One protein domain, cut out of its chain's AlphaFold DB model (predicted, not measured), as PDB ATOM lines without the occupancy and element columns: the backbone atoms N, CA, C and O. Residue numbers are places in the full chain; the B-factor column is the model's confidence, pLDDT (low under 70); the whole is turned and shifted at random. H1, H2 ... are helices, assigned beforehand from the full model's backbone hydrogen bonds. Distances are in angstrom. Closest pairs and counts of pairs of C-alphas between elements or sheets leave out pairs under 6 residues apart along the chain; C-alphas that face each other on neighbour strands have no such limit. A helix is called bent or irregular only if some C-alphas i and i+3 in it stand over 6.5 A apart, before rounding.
ATOM      1  N   THR A 227      43.746  -6.461   2.815       80.62
ATOM      2  CA  THR A 227      43.029  -7.676   2.415       80.62
ATOM      3  C   THR A 227      41.704  -7.796   3.178       80.62
ATOM      4  O   THR A 227      41.561  -7.194   4.249       80.62
ATOM      5  N   PRO A 228      40.750  -8.619   2.707       80.31
ATOM      6  CA  PRO A 228      39.525  -8.907   3.459       80.31
ATOM      7  C   PRO A 228      39.796  -9.411   4.888       80.31
ATOM      8  O   PRO A 228      39.055  -9.103   5.820       80.31
ATOM      9  N   ALA A 229      40.910 -10.127   5.094       80.88
ATOM     10  CA  ALA A 229      41.342 -10.556   6.421       80.88
ATOM     11  C   ALA A 229      41.680  -9.369   7.338       80.88
ATOM     12  O   ALA A 229      41.300  -9.376   8.506       80.88
ATOM     13  N   HIS A 230      42.352  -8.334   6.818       84.88
ATOM     14  CA  HIS A 230      42.654  -7.121   7.582       84.88
ATOM     15  C   HIS A 230      41.378  -6.369   7.970       84.88
ATOM     16  O   HIS A 230      41.248  -5.973   9.127       84.88
ATOM     17  N   ARG A 231      40.411  -6.242   7.044       85.94
ATOM     18  CA  ARG A 231      39.088  -5.658   7.335       85.94
ATOM     19  C   ARG A 231      38.425  -6.377   8.510       85.94
ATOM     20  O   ARG A 231      38.016  -5.719   9.466       85.94
ATOM     21  N   LEU A 232      38.382  -7.715   8.484       86.62
ATOM     22  CA  LEU A 232      37.820  -8.481   9.599       86.62
ATOM     23  C   LEU A 232      38.599  -8.242  10.898       86.62
ATOM     24  O   LEU A 232      37.988  -8.028  11.943       86.62
ATOM     25  N   ILE A 233      39.933  -8.273  10.847       88.06
ATOM     26  CA  ILE A 233      40.772  -8.067  12.032       88.06
ATOM     27  C   ILE A 233      40.450  -6.719  12.679       88.06
ATOM     28  O   ILE A 233      40.201  -6.693  13.881       88.06
ATOM     29  N   PHE A 234      40.384  -5.620  11.922       90.50
ATOM     30  CA  PHE A 234      40.073  -4.305  12.492       90.50
ATOM     31  C   PHE A 234      38.665  -4.236  13.090       90.50
ATOM     32  O   PHE A 234      38.502  -3.706  14.189       90.50
ATOM     33  N   GLN A 235      37.665  -4.841  12.438       90.25
ATOM     34  CA  GLN A 235      36.312  -4.941  13.000       90.25
ATOM     35  C   GLN A 235      36.305  -5.695  14.336       90.25
ATOM     36  O   GLN A 235      35.695  -5.253  15.308       90.25
ATOM     37  N   ILE A 236      37.024  -6.814  14.417       91.00
ATOM     38  CA  ILE A 236      37.134  -7.590  15.655       91.00
ATOM     39  C   ILE A 236      37.891  -6.801  16.722       91.00
ATOM     40  O   ILE A 236      37.455  -6.773  17.869       91.00
ATOM     41  N   LYS A 237      38.978  -6.116  16.353       91.25
ATOM     42  CA  LYS A 237      39.769  -5.282  17.267       91.25
ATOM     43  C   LYS A 237      38.957  -4.130  17.859       91.25
ATOM     44  O   LYS A 237      39.091  -3.857  19.049       91.25
ATOM     45  N   TYR A 238      38.053  -3.527  17.090       94.81
ATOM     46  CA  TYR A 238      37.093  -2.551  17.610       94.81
ATOM     47  C   TYR A 238      36.208  -3.140  18.712       94.81
ATOM     48  O   TYR A 238      36.142  -2.606  19.819       94.81
ATOM     49  N   HIS A 239      35.552  -4.265  18.428       94.25
ATOM     50  CA  HIS A 239      34.667  -4.906  19.396       94.25
ATOM     51  C   HIS A 239      35.422  -5.469  20.604       94.25
ATOM     52  O   HIS A 239      34.892  -5.457  21.710       94.25
ATOM     53  N   GLU A 240      36.670  -5.899  20.429       91.31
ATOM     54  CA  GLU A 240      37.544  -6.305  21.528       91.31
ATOM     55  C   GLU A 240      37.803  -5.148  22.504       91.31
ATOM     56  O   GLU A 240      37.681  -5.353  23.709       91.31
ATOM     57  N   LEU A 241      38.086  -3.932  22.013       93.00
ATOM     58  CA  LEU A 241      38.254  -2.753  22.876       93.00
ATOM     59  C   LEU A 241      36.973  -2.434  23.657       93.00
ATOM     60  O   LEU A 241      37.049  -2.144  24.848       93.00
ATOM     61  N   LEU A 242      35.797  -2.543  23.027       92.44
ATOM     62  CA  LEU A 242      34.515  -2.343  23.716       92.44
ATOM     63  C   LEU A 242      34.266  -3.395  24.800       92.44
ATOM     64  O   LEU A 242      33.812  -3.051  25.892       92.44
ATOM     65  N   LEU A 243      34.580  -4.662  24.514       89.00
ATOM     66  CA  LEU A 243      34.491  -5.730  25.504       89.00
ATOM     67  C   LEU A 243      35.422  -5.445  26.683       89.00
ATOM     68  O   LEU A 243      34.966  -5.475  27.819       89.00
ATOM     69  N   LEU A 244      36.699  -5.143  26.435       86.81
ATOM     70  CA  LEU A 244      37.662  -4.828  27.498       86.81
ATOM     71  C   LEU A 244      37.204  -3.630  28.345       86.81
ATOM     72  O   LEU A 244      37.323  -3.657  29.564       86.81
ATOM     73  N   MET A 245      36.614  -2.609  27.716       87.19
ATOM     74  CA  MET A 245      36.211  -1.373  28.390       87.19
ATOM     75  C   MET A 245      35.050  -1.577  29.367       87.19
ATOM     76  O   MET A 245      35.018  -0.975  30.438       87.19
ATOM     77  N   HIS A 246      34.089  -2.426  29.005       85.75
ATOM     78  CA  HIS A 246      32.867  -2.636  29.781       85.75
ATOM     79  C   HIS A 246      32.921  -3.845  30.725       85.75
ATOM     80  O   HIS A 246      32.072  -3.958  31.610       85.75
ATOM     81  N   ARG A 247      33.914  -4.731  30.589       77.94
ATOM     82  CA  ARG A 247      34.096  -5.918  31.445       77.94
ATOM     83  C   ARG A 247      34.106  -5.634  32.951       77.94
ATOM     84  O   ARG A 247      33.364  -6.318  33.656       77.94
ATOM     85  N   PRO A 248      34.835  -4.622  33.467       76.94
ATOM     86  CA  PRO A 248      34.832  -4.339  34.904       76.94
ATOM     87  C   PRO A 248      33.424  -4.073  35.456       76.94
ATOM     88  O   PRO A 248      33.082  -4.518  36.552       76.94
ATOM     89  N   ALA A 249      32.567  -3.418  34.665       76.69
ATOM     90  CA  ALA A 249      31.180  -3.158  35.039       76.69
ATOM     91  C   ALA A 249      30.326  -4.439  35.082       76.69
ATOM     92  O   ALA A 249      29.412  -4.518  35.897       76.69
ATOM     93  N   LEU A 250      30.629  -5.447  34.252       74.38
ATOM     94  CA  LEU A 250      29.921  -6.735  34.260       74.38
ATOM     95  C   LEU A 250      30.226  -7.566  35.508       74.38
ATOM     96  O   LEU A 250      29.366  -8.295  36.003       74.38
ATOM     97  N   SER A 251      31.443  -7.440  36.031       70.69
ATOM     98  CA  SER A 251      31.856  -8.148  37.241       70.69
ATOM     99  C   SER A 251      31.371  -7.480  38.521       70.69
ATOM    100  O   SER A 251      30.948  -8.163  39.458       70.69
ATOM    101  N   ALA A 252      31.331  -6.144  38.544       67.88
ATOM    102  CA  ALA A 252      30.754  -5.389  39.649       67.88
ATOM    103  C   ALA A 252      29.304  -5.832  39.926       67.88
ATOM    104  O   ALA A 252      28.566  -6.184  39.005       67.88
ATOM    105  N   LYS A 253      28.877  -5.847  41.199       60.19
ATOM    106  CA  LYS A 253      27.501  -6.224  41.589       60.19
ATOM    107  C   LYS A 253      26.474  -5.384  40.807       60.19
ATOM    108  O   LYS A 253      26.697  -4.198  40.577       60.19
ATOM    109  N   SER A 254      25.346  -5.992  40.424       56.59
ATOM    110  CA  SER A 254      24.335  -5.471  39.475       56.59
ATOM    111  C   SER A 254      23.570  -4.222  39.942       56.59
ATOM    112  O   SER A 254      22.535  -3.882  39.380       56.59
ATOM    113  N   THR A 255      24.044  -3.552  40.991       55.19
ATOM    114  CA  THR A 255      23.462  -2.343  41.580       55.19
ATOM    115  C   THR A 255      23.993  -1.055  40.946       55.19
ATOM    116  O   THR A 255      23.588   0.024  41.358       55.19
ATOM    117  N   ASN A 256      24.918  -1.143  39.982       64.75
ATOM    118  CA  ASN A 256      25.496   0.018  39.310       64.75
ATOM    119  C   ASN A 256      24.595   0.486  38.149       64.75
ATOM    120  O   ASN A 256      24.213  -0.317  37.299       64.75
ATOM    121  N   GLU A 257      24.296   1.784  38.076       73.62
ATOM    122  CA  GLU A 257      23.473   2.398  37.017       73.62
ATOM    123  C   GLU A 257      24.038   2.165  35.606       73.62
ATOM    124  O   GLU A 257      23.301   2.116  34.623       73.62
ATOM    125  N   THR A 258      25.352   1.964  35.499       76.62
ATOM    126  CA  THR A 258      26.050   1.719  34.227       76.62
ATOM    127  C   THR A 258      25.935   0.275  33.724       76.62
ATOM    128  O   THR A 258      26.237  -0.001  32.559       76.62
ATOM    129  N   TYR A 259      25.458  -0.642  34.571       84.00
ATOM    130  CA  TYR A 259      25.399  -2.074  34.294       84.00
ATOM    131  C   TYR A 259      24.589  -2.431  33.031       84.00
ATOM    132  O   TYR A 259      25.116  -3.143  32.171       84.00
ATOM    133  N   PRO A 260      23.354  -1.919  32.828       85.00
ATOM    134  CA  PRO A 260      22.543  -2.311  31.673       85.00
ATOM    135  C   PRO A 260      23.165  -1.879  30.339       85.00
ATOM    136  O   PRO A 260      23.134  -2.627  29.360       85.00
ATOM    137  N   VAL A 261      23.768  -0.686  30.298       87.69
ATOM    138  CA  VAL A 261      24.423  -0.148  29.096       87.69
ATOM    139  C   VAL A 261      25.676  -0.951  28.762       87.69
ATOM    140  O   VAL A 261      25.869  -1.339  27.605       87.69
ATOM    141  N   ALA A 262      26.500  -1.248  29.772       86.88
ATOM    142  CA  ALA A 262      27.678  -2.094  29.617       86.88
ATOM    143  C   ALA A 262      27.293  -3.477  29.075       86.88
ATOM    144  O   ALA A 262      27.899  -3.971  28.124       86.88
ATOM    145  N   MET A 263      26.223  -4.062  29.614       87.88
ATOM    146  CA  MET A 263      25.757  -5.383  29.222       87.88
ATOM    147  C   MET A 263      25.264  -5.448  27.773       87.88
ATOM    148  O   MET A 263      25.687  -6.318  27.006       87.88
ATOM    149  N   LEU A 264      24.432  -4.495  27.349       90.88
ATOM    150  CA  LEU A 264      23.955  -4.423  25.963       90.88
ATOM    151  C   LEU A 264      25.094  -4.147  24.968       90.88
ATOM    152  O   LEU A 264      25.126  -4.723  23.875       90.88
ATOM    153  N   THR A 265      26.057  -3.303  25.346       91.62
ATOM    154  CA  THR A 265      27.228  -2.995  24.509       91.62
ATOM    155  C   THR A 265      28.134  -4.215  24.349       91.62
ATOM    156  O   THR A 265      28.558  -4.531  23.234       91.62
ATOM    157  N   CYS A 266      28.372  -4.963  25.429       91.62
ATOM    158  CA  CYS A 266      29.126  -6.211  25.377       91.62
ATOM    159  C   CYS A 266      28.420  -7.270  24.528       91.62
ATOM    160  O   CYS A 266      29.046  -7.877  23.662       91.62
ATOM    161  N   LEU A 267      27.114  -7.458  24.719       92.69
ATOM    162  CA  LEU A 267      26.332  -8.428  23.957       92.69
ATOM    163  C   LEU A 267      26.310  -8.111  22.455       92.69
ATOM    164  O   LEU A 267      26.504  -9.007  21.631       92.69
ATOM    165  N   SER A 268      26.065  -6.851  22.086       94.50
ATOM    166  CA  SER A 268      26.067  -6.428  20.680       94.50
ATOM    167  C   SER A 268      27.448  -6.609  20.044       94.50
ATOM    168  O   SER A 268      27.543  -7.129  18.932       94.50
ATOM    169  N   SER A 269      28.515  -6.283  20.777       94.88
ATOM    170  CA  SER A 269      29.896  -6.480  20.326       94.88
ATOM    171  C   SER A 269      30.252  -7.956  20.155       94.88
ATOM    172  O   SER A 269      30.804  -8.338  19.125       94.88
ATOM    173  N   ALA A 270      29.878  -8.806  21.114       93.94
ATOM    174  CA  ALA A 270      30.080 -10.250  21.039       93.94
ATOM    175  C   ALA A 270      29.379 -10.862  19.816       93.94
ATOM    176  O   ALA A 270      29.979 -11.630  19.062       93.94
ATOM    177  N   ARG A 271      28.123 -10.478  19.563       94.44
ATOM    178  CA  ARG A 271      27.381 -10.927  18.377       94.44
ATOM    179  C   ARG A 271      28.026 -10.475  17.078       94.44
ATOM    180  O   ARG A 271      28.129 -11.292  16.170       94.44
ATOM    181  N   ALA A 272      28.478  -9.225  17.006       94.19
ATOM    182  CA  ALA A 272      29.156  -8.697  15.828       94.19
ATOM    183  C   ALA A 272      30.449  -9.472  15.519       94.19
ATOM    184  O   ALA A 272      30.674  -9.859  14.374       94.19
ATOM    185  N   ILE A 273      31.255  -9.793  16.540       92.56
ATOM    186  CA  ILE A 273      32.448 -10.646  16.388       92.56
ATOM    187  C   ILE A 273      32.065 -12.014  15.810       92.56
ATOM    188  O   ILE A 273      32.669 -12.463  14.830       92.56
ATOM    189  N   ILE A 274      31.053 -12.673  16.386       92.50
ATOM    190  CA  ILE A 274      30.601 -14.003  15.954       92.50
ATOM    191  C   ILE A 274      30.079 -13.955  14.511       92.50
ATOM    192  O   ILE A 274      30.486 -14.771  13.681       92.50
ATOM    193  N   SER A 275      29.206 -12.997  14.184       92.25
ATOM    194  CA  SER A 275      28.594 -12.890  12.858       92.25
ATOM    195  C   SER A 275      29.618 -12.568  11.775       92.25
ATOM    196  O   SER A 275      29.627 -13.235  10.739       92.25
ATOM    197  N   SER A 276      30.510 -11.601  12.016       89.69
ATOM    198  CA  SER A 276      31.523 -11.195  11.037       89.69
ATOM    199  C   SER A 276      32.538 -12.311  10.795       89.69
ATOM    200  O   SER A 276      32.856 -12.618   9.646       89.69
ATOM    201  N   THR A 277      32.969 -13.005  11.855       88.31
ATOM    202  CA  THR A 277      33.889 -14.146  11.728       88.31
ATOM    203  C   THR A 277      33.247 -15.306  10.973       88.31
ATOM    204  O   THR A 277      33.857 -15.867  10.062       88.31
ATOM    205  N   LYS A 278      31.993 -15.649  11.293       87.56
ATOM    206  CA  LYS A 278      31.265 -16.717  10.597       87.56
ATOM    207  C   LYS A 278      31.054 -16.391   9.121       87.56
ATOM    208  O   LYS A 278      31.260 -17.259   8.279       87.56
ATOM    209  N   ARG A 279      30.669 -15.150   8.801       85.88
ATOM    210  CA  ARG A 279      30.480 -14.684   7.419       85.88
ATOM    211  C   ARG A 279      31.775 -14.790   6.620       85.88
ATOM    212  O   ARG A 279      31.755 -15.342   5.523       85.88
ATOM    213  N   TYR A 280      32.892 -14.348   7.196       83.44
ATOM    214  CA  TYR A 280      34.209 -14.480   6.582       83.44
ATOM    215  C   TYR A 280      34.574 -15.948   6.327       83.44
ATOM    216  O   TYR A 280      34.918 -16.318   5.206       83.44
ATOM    217  N   LEU A 281      34.429 -16.812   7.338       81.94
ATOM    218  CA  LEU A 281      34.699 -18.243   7.195       81.94
ATOM    219  C   LEU A 281      33.828 -18.886   6.116       81.94
ATOM    220  O   LEU A 281      34.329 -19.689   5.343       81.94
ATOM    221  N   SER A 282      32.539 -18.561   6.043       81.62
ATOM    222  CA  SER A 282      31.656 -19.113   5.013       81.62
ATOM    223  C   SER A 282      32.019 -18.652   3.599       81.62
ATOM    224  O   SER A 282      31.851 -19.431   2.668       81.62
ATOM    225  N   ARG A 283      32.515 -17.418   3.432       77.50
ATOM    226  CA  ARG A 283      32.879 -16.848   2.123       77.50
ATOM    227  C   ARG A 283      34.225 -17.344   1.598       77.50
ATOM    228  O   ARG A 283      34.338 -17.615   0.411       77.50
ATOM    229  N   TYR A 284      35.225 -17.474   2.469       72.00
ATOM    230  CA  TYR A 284      36.610 -17.778   2.081       72.00
ATOM    231  C   TYR A 284      37.025 -19.230   2.364       72.00
ATOM    232  O   TYR A 284      38.219 -19.541   2.421       72.00
ATOM    233  N   LYS A 285      36.055 -20.129   2.571       70.50
ATOM    234  CA  LYS A 285      36.282 -21.578   2.629       70.50
ATOM    235  C   LYS A 285      36.526 -22.116   1.217       70.50
ATOM    236  O   LYS A 285      35.644 -22.064   0.368       70.50
ATOM    237  N   SER A 286      37.703 -22.687   1.000       60.66
ATOM    238  CA  SER A 286      38.026 -23.498  -0.174       60.66
ATOM    239  C   SER A 286      37.307 -24.854  -0.107       60.66
ATOM    240  O   SER A 286      36.919 -25.304   0.975       60.66
ATOM    241  N   GLY A 287      37.168 -25.541  -1.247       55.25
ATOM    242  CA  GLY A 287      36.474 -26.834  -1.367       55.25
ATOM    243  C   GLY A 287      37.024 -27.960  -0.475       55.25
ATOM    244  O   GLY A 287      36.304 -28.906  -0.181       55.25
ATOM    245  N   GLU A 288      38.259 -27.833   0.024       58.19
ATOM    246  CA  GLU A 288      38.867 -28.750   1.007       58.19
ATOM    247  C   GLU A 288      38.629 -28.345   2.482       58.19
ATOM    248  O   GLU A 288      39.268 -28.881   3.386       58.19
ATOM    249  N   GLY A 289      37.784 -27.347   2.766       59.19
ATOM    250  CA  GLY A 289      37.547 -26.830   4.126       59.19
ATOM    251  C   GLY A 289      38.648 -25.902   4.668       59.19
ATOM    252  O   GLY A 289      38.548 -25.391   5.788       59.19
ATOM    253  N   LYS A 290      39.689 -25.633   3.872       59.38
ATOM    254  CA  LYS A 290      40.782 -24.701   4.193       59.38
ATOM    255  C   LYS A 290      40.383 -23.267   3.846       59.38
ATOM    256  O   LYS A 290      39.741 -23.037   2.833       59.38
ATOM    257  N   VAL A 291      40.775 -22.296   4.667       63.59
ATOM    258  CA  VAL A 291      40.561 -20.867   4.359       63.59
ATOM    259  C   VAL A 291      41.682 -20.377   3.448       63.59
ATOM    260  O   VAL A 291      42.843 -20.569   3.810       63.59
ATOM    261  N   GLU A 292      41.330 -19.750   2.321       57.25
ATOM    262  CA  GLU A 292      42.273 -19.295   1.279       57.25
ATOM    263  C   GLU A 292      43.286 -18.259   1.783       57.25
ATOM    264  O   GLU A 292      44.454 -18.292   1.406       57.25
ATOM    265  N   TYR A 293      42.858 -17.380   2.691       60.44
ATOM    266  CA  TYR A 293      43.716 -16.392   3.342       60.44
ATOM    267  C   TYR A 293      43.906 -16.776   4.815       60.44
ATOM    268  O   TYR A 293      42.975 -16.596   5.614       60.44
ATOM    269  N   PRO A 294      45.067 -17.334   5.204       55.97
ATOM    270  CA  PRO A 294      45.294 -17.753   6.579       55.97
ATOM    271  C   PRO A 294      45.236 -16.536   7.509       55.97
ATOM    272  O   PRO A 294      45.995 -15.581   7.357       55.97
ATOM    273  N   MET A 295      44.302 -16.547   8.463       60.78
ATOM    274  CA  MET A 295      44.224 -15.503   9.485       60.78
ATOM    275  C   MET A 295      45.246 -15.739  10.598       60.78
ATOM    276  O   MET A 295      45.712 -16.854  10.826       60.78
ATOM    277  N   LEU A 296      45.540 -14.687  11.358       62.25
ATOM    278  CA  LEU A 296      46.287 -14.777  12.613       62.25
ATOM    279  C   LEU A 296      45.367 -15.280  13.737       62.25
ATOM    280  O   LEU A 296      44.990 -14.545  14.646       62.25
ATOM    281  N   TRP A 297      44.973 -16.549  13.636       65.94
ATOM    282  CA  TRP A 297      43.917 -17.170  14.443       65.94
ATOM    283  C   TRP A 297      44.164 -17.142  15.957       65.94
ATOM    284  O   TRP A 297      43.211 -17.029  16.726       65.94
ATOM    285  N   HIS A 298      45.425 -17.192  16.397       65.50
ATOM    286  CA  HIS A 298      45.791 -17.166  17.819       65.50
ATOM    287  C   HIS A 298      45.354 -15.862  18.509       65.50
ATOM    288  O   HIS A 298      44.841 -15.902  19.621       65.50
ATOM    289  N   VAL A 299      45.441 -14.720  17.814       64.88
ATOM    290  CA  VAL A 299      45.014 -13.412  18.350       64.88
ATOM    291  C   VAL A 299      43.483 -13.291  18.411       64.88
ATOM    292  O   VAL A 299      42.949 -12.406  19.076       64.88
ATOM    293  N   MET A 300      42.756 -14.153  17.694       73.38
ATOM    294  CA  MET A 300      41.292 -14.121  17.603       73.38
ATOM    295  C   MET A 300      40.618 -15.138  18.525       73.38
ATOM    296  O   MET A 300      39.476 -14.912  18.926       73.38
ATOM    297  N   LEU A 301      41.308 -16.225  18.889       77.44
ATOM    298  CA  LEU A 301      40.762 -17.302  19.718       77.44
ATOM    299  C   LEU A 301      40.196 -16.776  21.044       77.44
ATOM    300  O   LEU A 301      39.045 -17.062  21.365       77.44
ATOM    301  N   SER A 302      40.967 -15.958  21.768       77.19
ATOM    302  CA  SER A 302      40.533 -15.349  23.032       77.19
ATOM    303  C   SER A 302      39.286 -14.483  22.848       77.19
ATOM    304  O   SER A 302      38.347 -14.553  23.633       77.19
ATOM    305  N   THR A 303      39.225 -13.704  21.770       82.94
ATOM    306  CA  THR A 303      38.108 -12.790  21.502       82.94
ATOM    307  C   THR A 303      36.829 -13.548  21.120       82.94
ATOM    308  O   THR A 303      35.736 -13.190  21.567       82.94
ATOM    309  N   ILE A 304      36.951 -14.632  20.348       85.31
ATOM    310  CA  ILE A 304      35.833 -15.507  19.962       85.31
ATOM    311  C   ILE A 304      35.301 -16.268  21.179       85.31
ATOM    312  O   ILE A 304      34.094 -16.279  21.418       85.31
ATOM    313  N   TRP A 305      36.202 -16.848  21.976       82.00
ATOM    314  CA  TRP A 305      35.872 -17.494  23.246       82.00
ATOM    315  C   TRP A 305      35.087 -16.553  24.167       82.00
ATOM    316  O   TRP A 305      33.976 -16.874  24.590       82.00
ATOM    317  N   MET A 306      35.612 -15.344  24.389       82.75
ATOM    318  CA  MET A 306      34.967 -14.339  25.234       82.75
ATOM    319  C   MET A 306      33.609 -13.896  24.695       82.75
ATOM    320  O   MET A 306      32.691 -13.658  25.474       82.75
ATOM    321  N   SER A 307      33.446 -13.824  23.374       89.06
ATOM    322  CA  SER A 307      32.149 -13.505  22.767       89.06
ATOM    323  C   SER A 307      31.101 -14.578  23.083       89.06
ATOM    324  O   SER A 307      29.969 -14.246  23.431       89.06
ATOM    325  N   GLY A 308      31.484 -15.859  23.040       88.06
ATOM    326  CA  GLY A 308      30.622 -16.969  23.457       88.06
ATOM    327  C   GLY A 308      30.224 -16.887  24.933       88.06
ATOM    328  O   GLY A 308      29.044 -17.028  25.261       88.06
ATOM    329  N   LEU A 309      31.182 -16.587  25.815       84.00
ATOM    330  CA  LEU A 309      30.921 -16.410  27.248       84.00
ATOM    331  C   LEU A 309      29.980 -15.237  27.534       84.00
ATOM    332  O   LEU A 309      29.038 -15.397  28.305       84.00
ATOM    333  N   VAL A 310      30.175 -14.090  26.878       87.38
ATOM    334  CA  VAL A 310      29.295 -12.915  27.016       87.38
ATOM    335  C   VAL A 310      27.859 -13.252  26.615       87.38
ATOM    336  O   VAL A 310      26.919 -12.848  27.297       87.38
ATOM    337  N   VAL A 311      27.663 -14.011  25.533       89.69
ATOM    338  CA  VAL A 311      26.325 -14.442  25.097       89.69
ATOM    339  C   VAL A 311      25.676 -15.364  26.129       89.69
ATOM    340  O   VAL A 311      24.497 -15.190  26.441       89.69
ATOM    341  N   ILE A 312      26.427 -16.324  26.676       84.88
ATOM    342  CA  ILE A 312      25.942 -17.219  27.737       84.88
ATOM    343  C   ILE A 312      25.570 -16.409  28.980       84.88
ATOM    344  O   ILE A 312      24.466 -16.564  29.501       84.88
ATOM    345  N   PHE A 313      26.446 -15.502  29.410       83.94
ATOM    346  CA  PHE A 313      26.216 -14.612  30.543       83.94
ATOM    347  C   PHE A 313      24.961 -13.744  30.336       83.94
ATOM    348  O   PHE A 313      24.105 -13.655  31.214       83.94
ATOM    349  N   ALA A 314      24.752 -13.209  29.130       86.94
ATOM    350  CA  ALA A 314      23.548 -12.446  28.798       86.94
ATOM    351  C   ALA A 314      22.271 -13.274  28.745       86.94
ATOM    352  O   ALA A 314      21.190 -12.786  29.084       86.94
ATOM    353  N   ALA A 315      22.378 -14.536  28.346       85.19
ATOM    354  CA  ALA A 315      21.267 -15.460  28.434       85.19
ATOM    355  C   ALA A 315      20.932 -15.806  29.897       85.19
ATOM    356  O   ALA A 315      19.744 -15.956  30.200       85.19
ATOM    357  N   PHE A 316      21.939 -15.910  30.783       79.31
ATOM    358  CA  PHE A 316      21.774 -16.187  32.223       79.31
ATOM    359  C   PHE A 316      20.961 -15.086  32.894       79.31
ATOM    360  O   PHE A 316      20.003 -15.376  33.606       79.31
ATOM    361  N   GLU A 317      21.291 -13.828  32.611       79.69
ATOM    362  CA  GLU A 317      20.595 -12.669  33.182       79.69
ATOM    363  C   GLU A 317      19.226 -12.387  32.552       79.69
ATOM    364  O   GLU A 317      18.517 -11.472  32.959       79.69
ATOM    365  N   GLY A 318      18.833 -13.160  31.538       79.25
ATOM    366  CA  GLY A 318      17.565 -12.967  30.842       79.25
ATOM    367  C   GLY A 318      17.575 -11.851  29.794       79.25
ATOM    368  O   GLY A 318      16.545 -11.641  29.157       79.25
ATOM    369  N   GLY A 319      18.719 -11.206  29.534       77.81
ATOM    370  CA  GLY A 319      18.879 -10.184  28.490       77.81
ATOM    371  C   GLY A 319      18.762 -10.720  27.055       77.81
ATOM    372  O   GLY A 319      18.635  -9.947  26.106       77.81
ATOM    373  N   VAL A 320      18.786 -12.046  26.874       84.88
ATOM    374  CA  VAL A 320      18.654 -12.723  25.577       84.88
ATOM    375  C   VAL A 320      17.664 -13.889  25.649       84.88
ATOM    376  O   VAL A 320      17.628 -14.651  26.622       84.88
ATOM    377  N   ALA A 321      16.875 -14.054  24.581       86.31
ATOM    378  CA  ALA A 321      16.047 -15.238  24.363       86.31
ATOM    379  C   ALA A 321      16.922 -16.479  24.121       86.31
ATOM    380  O   ALA A 321      17.834 -16.443  23.292       86.31
ATOM    381  N   LEU A 322      16.614 -17.586  24.800       84.50
ATOM    382  CA  LEU A 322      17.419 -18.814  24.772       84.50
ATOM    383  C   LEU A 322      17.666 -19.349  23.356       84.50
ATOM    384  O   LEU A 322      18.792 -19.719  23.042       84.50
ATOM    385  N   ASP A 323      16.667 -19.293  22.472       84.50
ATOM    386  CA  ASP A 323      16.820 -19.723  21.076       84.50
ATOM    387  C   ASP A 323      17.852 -18.889  20.313       84.50
ATOM    388  O   ASP A 323      18.603 -19.407  19.488       84.50
ATOM    389  N   SER A 324      17.899 -17.580  20.580       88.88
ATOM    390  CA  SER A 324      18.892 -16.700  19.965       88.88
ATOM    391  C   SER A 324      20.283 -16.977  20.511       88.88
ATOM    392  O   SER A 324      21.218 -17.084  19.724       88.88
ATOM    393  N   ALA A 325      20.410 -17.140  21.831       87.19
ATOM    394  CA  ALA A 325      21.678 -17.499  22.457       87.19
ATOM    395  C   ALA A 325      22.199 -18.842  21.926       87.19
ATOM    396  O   ALA A 325      23.374 -18.948  21.594       87.19
ATOM    397  N   ASN A 326      21.320 -19.834  21.744       86.94
ATOM    398  CA  ASN A 326      21.688 -21.119  21.156       86.94
ATOM    399  C   ASN A 326      22.277 -20.943  19.747       86.94
ATOM    400  O   ASN A 326      23.344 -21.472  19.459       86.94
ATOM    401  N   ARG A 327      21.638 -20.154  18.868       89.56
ATOM    402  CA  ARG A 327      22.170 -19.893  17.511       89.56
ATOM    403  C   ARG A 327      23.546 -19.222  17.530       89.56
ATOM    404  O   ARG A 327      24.409 -19.577  16.721       89.56
ATOM    405  N   ASP A 328      23.744 -18.271  18.436       89.56
ATOM    406  CA  ASP A 328      25.010 -17.552  18.609       89.56
ATOM    407  C   ASP A 328      26.113 -18.502  19.129       89.56
ATOM    408  O   ASP A 328      27.237 -18.507  18.619       89.56
ATOM    409  N   ILE A 329      25.783 -19.393  20.068       87.25
ATOM    410  CA  ILE A 329      26.708 -20.394  20.629       87.25
ATOM    411  C   ILE A 329      27.059 -21.473  19.600       87.25
ATOM    412  O   ILE A 329      28.231 -21.796  19.438       87.25
ATOM    413  N   GLN A 330      26.085 -21.975  18.835       87.62
ATOM    414  CA  GLN A 330      26.339 -22.906  17.726       87.62
ATOM    415  C   GLN A 330      27.236 -22.276  16.652       87.62
ATOM    416  O   GLN A 330      28.108 -22.925  16.075       87.62
ATOM    417  N   SER A 331      27.057 -20.979  16.396       88.81
ATOM    418  CA  SER A 331      27.933 -20.221  15.498       88.81
ATOM    419  C   SER A 331      29.352 -20.106  16.054       88.81
ATOM    420  O   SER A 331      30.306 -20.335  15.316       88.81
ATOM    421  N   THR A 332      29.484 -19.819  17.351       87.81
ATOM    422  CA  THR A 332      30.772 -19.762  18.058       87.81
ATOM    423  C   THR A 332      31.492 -21.108  18.006       87.81
ATOM    424  O   THR A 332      32.674 -21.154  17.679       87.81
ATOM    425  N   TRP A 333      30.776 -22.211  18.233       83.00
ATOM    426  CA  TRP A 333      31.323 -23.556  18.083       83.00
ATOM    427  C   TRP A 333      31.857 -23.777  16.679       83.00
ATOM    428  O   TRP A 333      33.016 -24.143  16.534       83.00
ATOM    429  N   SER A 334      31.042 -23.565  15.643       84.94
ATOM    430  CA  SER A 334      31.461 -23.833  14.261       84.94
ATOM    431  C   SER A 334      32.740 -23.074  13.888       84.94
ATOM    432  O   SER A 334      33.568 -23.580  13.130       84.94
ATOM    433  N   ILE A 335      32.925 -21.877  14.455       85.25
ATOM    434  CA  ILE A 335      34.170 -21.121  14.350       85.25
ATOM    435  C   ILE A 335      35.303 -21.853  15.090       85.25
ATOM    436  O   ILE A 335      36.316 -22.154  14.469       85.25
ATOM    437  N   LEU A 336      35.146 -22.169  16.381       80.00
ATOM    438  CA  LEU A 336      36.168 -22.847  17.197       80.00
ATOM    439  C   LEU A 336      36.587 -24.216  16.638       80.00
ATOM    440  O   LEU A 336      37.768 -24.550  16.666       80.00
ATOM    441  N   GLU A 337      35.650 -24.985  16.092       78.75
ATOM    442  CA  GLU A 337      35.919 -26.262  15.428       78.75
ATOM    443  C   GLU A 337      36.812 -26.057  14.204       78.75
ATOM    444  O   GLU A 337      37.806 -26.762  14.031       78.75
ATOM    445  N   HIS A 338      36.538 -25.020  13.407       76.31
ATOM    446  CA  HIS A 338      37.407 -24.642  12.294       76.31
ATOM    447  C   HIS A 338      38.809 -24.224  12.769       76.31
ATOM    448  O   HIS A 338      39.802 -24.601  12.147       76.31
ATOM    449  N   LEU A 339      38.912 -23.529  13.910       73.69
ATOM    450  CA  LEU A 339      40.204 -23.189  14.526       73.69
ATOM    451  C   LEU A 339      40.958 -24.428  15.033       73.69
ATOM    452  O   LEU A 339      42.184 -24.485  14.925       73.69
ATOM    453  N   SER A 340      40.238 -25.425  15.553       68.81
ATOM    454  CA  SER A 340      40.815 -26.669  16.082       68.81
ATOM    455  C   SER A 340      41.535 -27.499  15.017       68.81
ATOM    456  O   SER A 340      42.490 -28.201  15.335       68.81
ATOM    457  N   LEU A 341      41.164 -27.342  13.739       68.94
ATOM    458  CA  LEU A 341      41.859 -27.982  12.614       68.94
ATOM    459  C   LEU A 341      43.325 -27.538  12.486       68.94
ATOM    460  O   LEU A 341      44.117 -28.219  11.842       68.94
ATOM    461  N   ARG A 342      43.676 -26.377  13.051       64.50
ATOM    462  CA  ARG A 342      45.015 -25.774  12.963       64.50
ATOM    463  C   ARG A 342      45.733 -25.693  14.311       64.50
ATOM    464  O   ARG A 342      46.947 -25.543  14.328       64.50
ATOM    465  N   LEU A 343      45.005 -25.790  15.423       61.97
ATOM    466  CA  LEU A 343      45.525 -25.711  16.788       61.97
ATOM    467  C   LEU A 343      45.101 -26.981  17.551       61.97
ATOM    468  O   LEU A 343      43.937 -27.071  17.949       61.97
ATOM    469  N   PRO A 344      45.994 -27.966  17.761       54.50
ATOM    470  CA  PRO A 344      45.633 -29.184  18.479       54.50
ATOM    471  C   PRO A 344      45.260 -28.892  19.948       54.50
ATOM    472  O   PRO A 344      45.886 -28.073  20.622       54.50
ATOM    473  N   GLY A 345      44.206 -29.552  20.443       56.50
ATOM    474  CA  GLY A 345      43.797 -29.583  21.858       56.50
ATOM    475  C   GLY A 345      43.034 -28.355  22.382       56.50
ATOM    476  O   GLY A 345      41.917 -28.489  22.884       56.50
ATOM    477  N   LYS A 346      43.590 -27.145  22.243       58.28
ATOM    478  CA  LYS A 346      43.119 -25.945  22.977       58.28
ATOM    479  C   LYS A 346      41.722 -25.427  22.556       58.28
ATOM    480  O   LYS A 346      40.899 -25.155  23.432       58.28
ATOM    481  N   PRO A 347      41.363 -25.325  21.261       60.16
ATOM    482  CA  PRO A 347      40.015 -24.890  20.871       60.16
ATOM    483  C   PRO A 347      38.932 -25.936  21.169       60.16
ATOM    484  O   PRO A 347      37.781 -25.569  21.405       60.16
ATOM    485  N   LYS A 348      39.292 -27.227  21.209       62.78
ATOM    486  CA  LYS A 348      38.352 -28.313  21.524       62.78
ATOM    487  C   LYS A 348      37.917 -28.278  22.986       62.78
ATOM    488  O   LYS A 348      36.747 -28.482  23.289       62.78
ATOM    489  N   ALA A 349      38.843 -27.947  23.878       64.94
ATOM    490  CA  ALA A 349      38.547 -27.673  25.275       64.94
ATOM    491  C   ALA A 349      37.543 -26.524  25.455       64.94
ATOM    492  O   ALA A 349      36.528 -26.686  26.133       64.94
ATOM    493  N   CYS A 350      37.784 -25.393  24.783       66.12
ATOM    494  CA  CYS A 350      36.865 -24.252  24.774       66.12
ATOM    495  C   CYS A 350      35.470 -24.672  24.269       66.12
ATOM    496  O   CYS A 350      34.438 -24.375  24.866       66.12
ATOM    497  N   GLU A 351      35.413 -25.438  23.184       64.62
ATOM    498  CA  GLU A 351      34.155 -25.964  22.652       64.62
ATOM    499  C   GLU A 351      33.387 -26.820  23.685       64.62
ATOM    500  O   GLU A 351      32.176 -26.656  23.854       64.62
ATOM    501  N   VAL A 352      34.082 -27.709  24.406       68.94
ATOM    502  CA  VAL A 352      33.489 -28.555  25.457       68.94
ATOM    503  C   VAL A 352      32.975 -27.718  26.628       68.94
ATOM    504  O   VAL A 352      31.838 -27.923  27.058       68.94
ATOM    505  N   ALA A 353      33.759 -26.744  27.092       69.88
ATOM    506  CA  ALA A 353      33.383 -25.861  28.190       69.88
ATOM    507  C   ALA A 353      32.140 -25.016  27.855       69.88
ATOM    508  O   ALA A 353      31.178 -25.008  28.627       69.88
ATOM    509  N   LEU A 354      32.086 -24.380  26.674       73.19
ATOM    510  CA  LEU A 354      30.903 -23.612  26.242       73.19
ATOM    511  C   LEU A 354      29.646 -24.481  26.183       73.19
ATOM    512  O   LEU A 354      28.564 -24.032  26.568       73.19
ATOM    513  N   ARG A 355      29.773 -25.731  25.717       71.94
ATOM    514  CA  ARG A 355      28.646 -26.667  25.644       71.94
ATOM    515  C   ARG A 355      28.126 -27.021  27.032       71.94
ATOM    516  O   ARG A 355      26.916 -26.963  27.244       71.94
ATOM    517  N   ALA A 356      29.024 -27.362  27.955       70.69
ATOM    518  CA  ALA A 356      28.657 -27.679  29.329       70.69
ATOM    519  C   ALA A 356      27.931 -26.490  29.981       70.69
ATOM    520  O   ALA A 356      26.821 -26.645  30.486       70.69
ATOM    521  N   LEU A 357      28.487 -25.279  29.855       72.69
ATOM    522  CA  LEU A 357      27.880 -24.054  30.386       72.69
ATOM    523  C   LEU A 357      26.489 -23.785  29.799       72.69
ATOM    524  O   LEU A 357      25.561 -23.447  30.535       72.69
ATOM    525  N   PHE A 358      26.309 -23.978  28.490       74.56
ATOM    526  CA  PHE A 358      25.008 -23.792  27.850       74.56
ATOM    527  C   PHE A 358      23.974 -24.859  28.252       74.56
ATOM    528  O   PHE A 358      22.792 -24.559  28.418       74.56
ATOM    529  N   GLN A 359      24.384 -26.110  28.448       74.81
ATOM    530  CA  GLN A 359      23.478 -27.165  28.914       74.81
ATOM    531  C   GLN A 359      23.010 -26.915  30.353       74.81
ATOM    532  O   GLN A 359      21.820 -27.050  30.648       74.81
ATOM    533  N   LEU A 360      23.924 -26.498  31.231       69.56
ATOM    534  CA  LEU A 360      23.616 -26.123  32.615       69.56
ATOM    535  C   LEU A 360      22.659 -24.927  32.672       69.56
ATOM    536  O   LEU A 360      21.707 -24.909  33.453       69.56
ATOM    537  N   MET A 361      22.850 -23.979  31.762       71.44
ATOM    538  CA  MET A 361      21.941 -22.865  31.529       71.44
ATOM    539  C   MET A 361      20.508 -23.281  31.223       71.44
ATOM    540  O   MET A 361      19.557 -22.829  31.869       71.44
ATOM    541  N   CYS A 362      20.357 -24.148  30.224       74.88
ATOM    542  CA  CYS A 362      19.058 -24.641  29.794       74.88
ATOM    543  C   CYS A 362      18.335 -25.354  30.941       74.88
ATOM    544  O   CYS A 362      17.138 -25.140  31.125       74.88
ATOM    545  N   ARG A 363      19.064 -26.106  31.777       70.25
ATOM    546  CA  ARG A 363      18.510 -26.732  32.988       70.25
ATOM    547  C   ARG A 363      17.969 -25.700  33.981       70.25
ATOM    548  O   ARG A 363      16.817 -25.827  34.384       70.25
ATOM    549  N   LYS A 364      18.738 -24.650  34.317       67.38
ATOM    550  CA  LYS A 364      18.308 -23.595  35.267       67.38
ATOM    551  C   LYS A 364      17.033 -22.883  34.807       67.38
ATOM    552  O   LYS A 364      16.156 -22.593  35.614       67.38
ATOM    553  N   ARG A 365      16.918 -22.593  33.507       66.56
ATOM    554  CA  ARG A 365      15.796 -21.822  32.942       66.56
ATOM    555  C   ARG A 365      14.616 -22.699  32.486       66.56
ATOM    556  O   ARG A 365      13.669 -22.171  31.906       66.56
ATOM    557  N   GLY A 366      14.658 -24.012  32.745       60.84
ATOM    558  CA  GLY A 366      13.594 -24.961  32.393       60.84
ATOM    559  C   GLY A 366      13.456 -25.229  30.889       60.84
ATOM    560  O   GLY A 366      12.368 -25.547  30.412       60.84
ATOM    561  N   PHE A 367      14.534 -25.067  30.122       50.91
ATOM    562  CA  PHE A 367      14.552 -25.231  28.671       50.91
ATOM    563  C   PHE A 367      14.876 -26.675  28.283       50.91
ATOM    564  O   PHE A 367      16.009 -27.141  28.418       50.91
ATOM    565  N   SER A 368      13.879 -27.390  27.765       45.81
ATOM    566  CA  SER A 368      14.061 -28.697  27.137       45.81
ATOM    567  C   SER A 368      14.415 -28.523  25.657       45.81
ATOM    568  O   SER A 368      13.583 -28.057  24.878       45.81
ATOM    569  N   ASN A 497      24.573 -25.987  42.153       56.31
ATOM    570  CA  ASN A 497      24.535 -24.606  42.644       56.31
ATOM    571  C   ASN A 497      24.750 -23.599  41.499       56.31
ATOM    572  O   ASN A 497      25.821 -23.032  41.271       56.31
ATOM    573  N   ALA A 498      23.675 -23.346  40.760       53.59
ATOM    574  CA  ALA A 498      23.682 -22.449  39.612       53.59
ATOM    575  C   ALA A 498      23.986 -20.978  39.960       53.59
ATOM    576  O   ALA A 498      24.211 -20.177  39.048       53.59
ATOM    577  N   ASP A 499      23.951 -20.602  41.239       55.50
ATOM    578  CA  ASP A 499      24.324 -19.267  41.709       55.50
ATOM    579  C   ASP A 499      25.830 -19.176  41.992       55.50
ATOM    580  O   ASP A 499      26.441 -18.152  41.684       55.50
ATOM    581  N   ALA A 500      26.467 -20.260  42.454       58.50
ATOM    582  CA  ALA A 500      27.925 -20.362  42.535       58.50
ATOM    583  C   ALA A 500      28.577 -20.308  41.144       58.50
ATOM    584  O   ALA A 500      29.508 -19.526  40.940       58.50
ATOM    585  N   LEU A 501      28.032 -21.034  40.158       58.34
ATOM    586  CA  LEU A 501      28.488 -20.945  38.764       58.34
ATOM    587  C   LEU A 501      28.330 -19.524  38.208       58.34
ATOM    588  O   LEU A 501      29.223 -19.012  37.540       58.34
ATOM    589  N   PHE A 502      27.193 -18.878  38.468       61.81
ATOM    590  CA  PHE A 502      26.937 -17.524  37.987       61.81
ATOM    591  C   PHE A 502      27.886 -16.505  38.624       61.81
ATOM    592  O   PHE A 502      28.419 -15.645  37.926       61.81
ATOM    593  N   ASN A 503      28.153 -16.629  39.924       63.06
ATOM    594  CA  ASN A 503      29.148 -15.808  40.605       63.06
ATOM    595  C   ASN A 503      30.559 -16.083  40.078       63.06
ATOM    596  O   ASN A 503      31.301 -15.133  39.864       63.06
ATOM    597  N   SER A 504      30.906 -17.340  39.788       63.00
ATOM    598  CA  SER A 504      32.174 -17.699  39.147       63.00
ATOM    599  C   SER A 504      32.287 -17.066  37.759       63.00
ATOM    600  O   SER A 504      33.241 -16.341  37.518       63.00
ATOM    601  N   LEU A 505      31.274 -17.212  36.894       62.66
ATOM    602  CA  LEU A 505      31.188 -16.550  35.585       62.66
ATOM    603  C   LEU A 505      31.302 -15.027  35.701       62.66
ATOM    604  O   LEU A 505      32.002 -14.408  34.906       62.66
ATOM    605  N   ARG A 506      30.647 -14.415  36.689       61.94
ATOM    606  CA  ARG A 506      30.675 -12.967  36.938       61.94
ATOM    607  C   ARG A 506      32.044 -12.476  37.413       61.94
ATOM    608  O   ARG A 506      32.523 -11.454  36.924       61.94
ATOM    609  N   MET A 507      32.675 -13.185  38.349       61.50
ATOM    610  CA  MET A 507      34.051 -12.903  38.784       61.50
ATOM    611  C   MET A 507      34.992 -13.011  37.601       61.50
ATOM    612  O   MET A 507      35.790 -12.116  37.338       61.50
ATOM    613  N   ASN A 508      34.772 -14.052  36.813       60.53
ATOM    614  CA  ASN A 508      35.465 -14.245  35.582       60.53
ATOM    615  C   ASN A 508      35.298 -13.028  34.628       60.53
ATOM    616  O   ASN A 508      36.279 -12.435  34.188       60.53
ATOM    617  N   MET A 509      34.083 -12.546  34.377       58.62
ATOM    618  CA  MET A 509      33.856 -11.420  33.460       58.62
ATOM    619  C   MET A 509      34.646 -10.127  33.763       58.62
ATOM    620  O   MET A 509      34.747  -9.297  32.860       58.62
ATOM    621  N   GLY A 510      35.209  -9.930  34.962       47.28
ATOM    622  CA  GLY A 510      35.998  -8.729  35.286       47.28
ATOM    623  C   GLY A 510      37.360  -8.958  35.906       47.28
ATOM    624  O   GLY A 510      38.011  -7.966  36.217       47.28
TER     625      GLY A 510
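Overview. This is residues 227 to 368 and 497 to 510 of the 527 residues of the protein "Fungal_trans domain-containing protein" of Orbilia oligospora (UniProt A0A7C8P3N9). The longest helix, H2, pairs with H1 in a helical hairpin, and this hairpin crosses slantwise over an up-and-down bundle of three helices, H3, H4 and H5, with H2 on the bundle side. H3 is in the middle of the whole, and the short H6 crosses one end, from near the last residue of H5 to the last residues of H1. The 156 printed residues have six named helices, H1 to H6 along the chain, and no named strand; the class is all helix. The whole is compact, with a radius of gyration of the C-alphas of 15.7 A and spans of 48 by 32 by 25 A.

Along the chain. H2, residues 259 to 283, is 36.2 A long from C-alpha 259 at (25.399, -2.074, 34.294) to C-alpha 283 at (32.879, -16.848, 2.123). H1, residues 228 to 251, is 34.6 A long; it is irregular, with C-alphas 245 and 248 7.3 A apart and a kink of 38 degrees near residue 245. H3, residues 297 to 316, is 28.4 A long and only just irregular, with C-alphas 299 and 302 6.8 A apart. H4, residues 322 to 340, is 26.2 A long, and H5, residues 346 to 364, 27.8 A. H6, residues 498 to 510, is 18.9 A long and ends with C-alpha 510 at (35.998, -8.729, 35.286).

Arrangement. H2 touches H1 in a hairpin at a shallow tilt of 24 degrees, opposite ways; the closest C-alphas, of His 239 and Ser 269, are 5.1 A apart. With residues 263 to 274 alone, H2 touches the hub H3 at a steep tilt of 49 degrees; the closest C-alphas are those of Ala 270 and Ser 307, 4.2 A. H3 and H4 form a hairpin at 18 degrees, closest at the C-alphas of Gly 308 and Ile 329, 5.9 A. H4 and H5 form another at 14 degrees, closest at those of Ser 340 and Pro 347, 5.2 A. H6 touches H1 with residues 506 to 510 alone, the C-alphas of Pro 248 and Gly 510 being closest at 4.6 A. H2 and H5 are apart. Every O i to N i+4 pair is within hydrogen-bond range in H2, H4 and H5; in H1 18 of 20 are, in H3 14 of 16, in H6 8 of 9.

Size, cuts and confidence. The C-alphas farthest apart, of Thr 255 and Gly 287, are 51.1 A apart. Residues 369 to 496 are not printed, and C-alphas 368 and 497 are 19.2 A apart across the cut. The link from H2 to H3, residues 284 to 296, is long. Mean pLDDT of the printed part is 76.2; 53 residues are under 70, among them 286 to 299, 340 to 353 and 497 to 510.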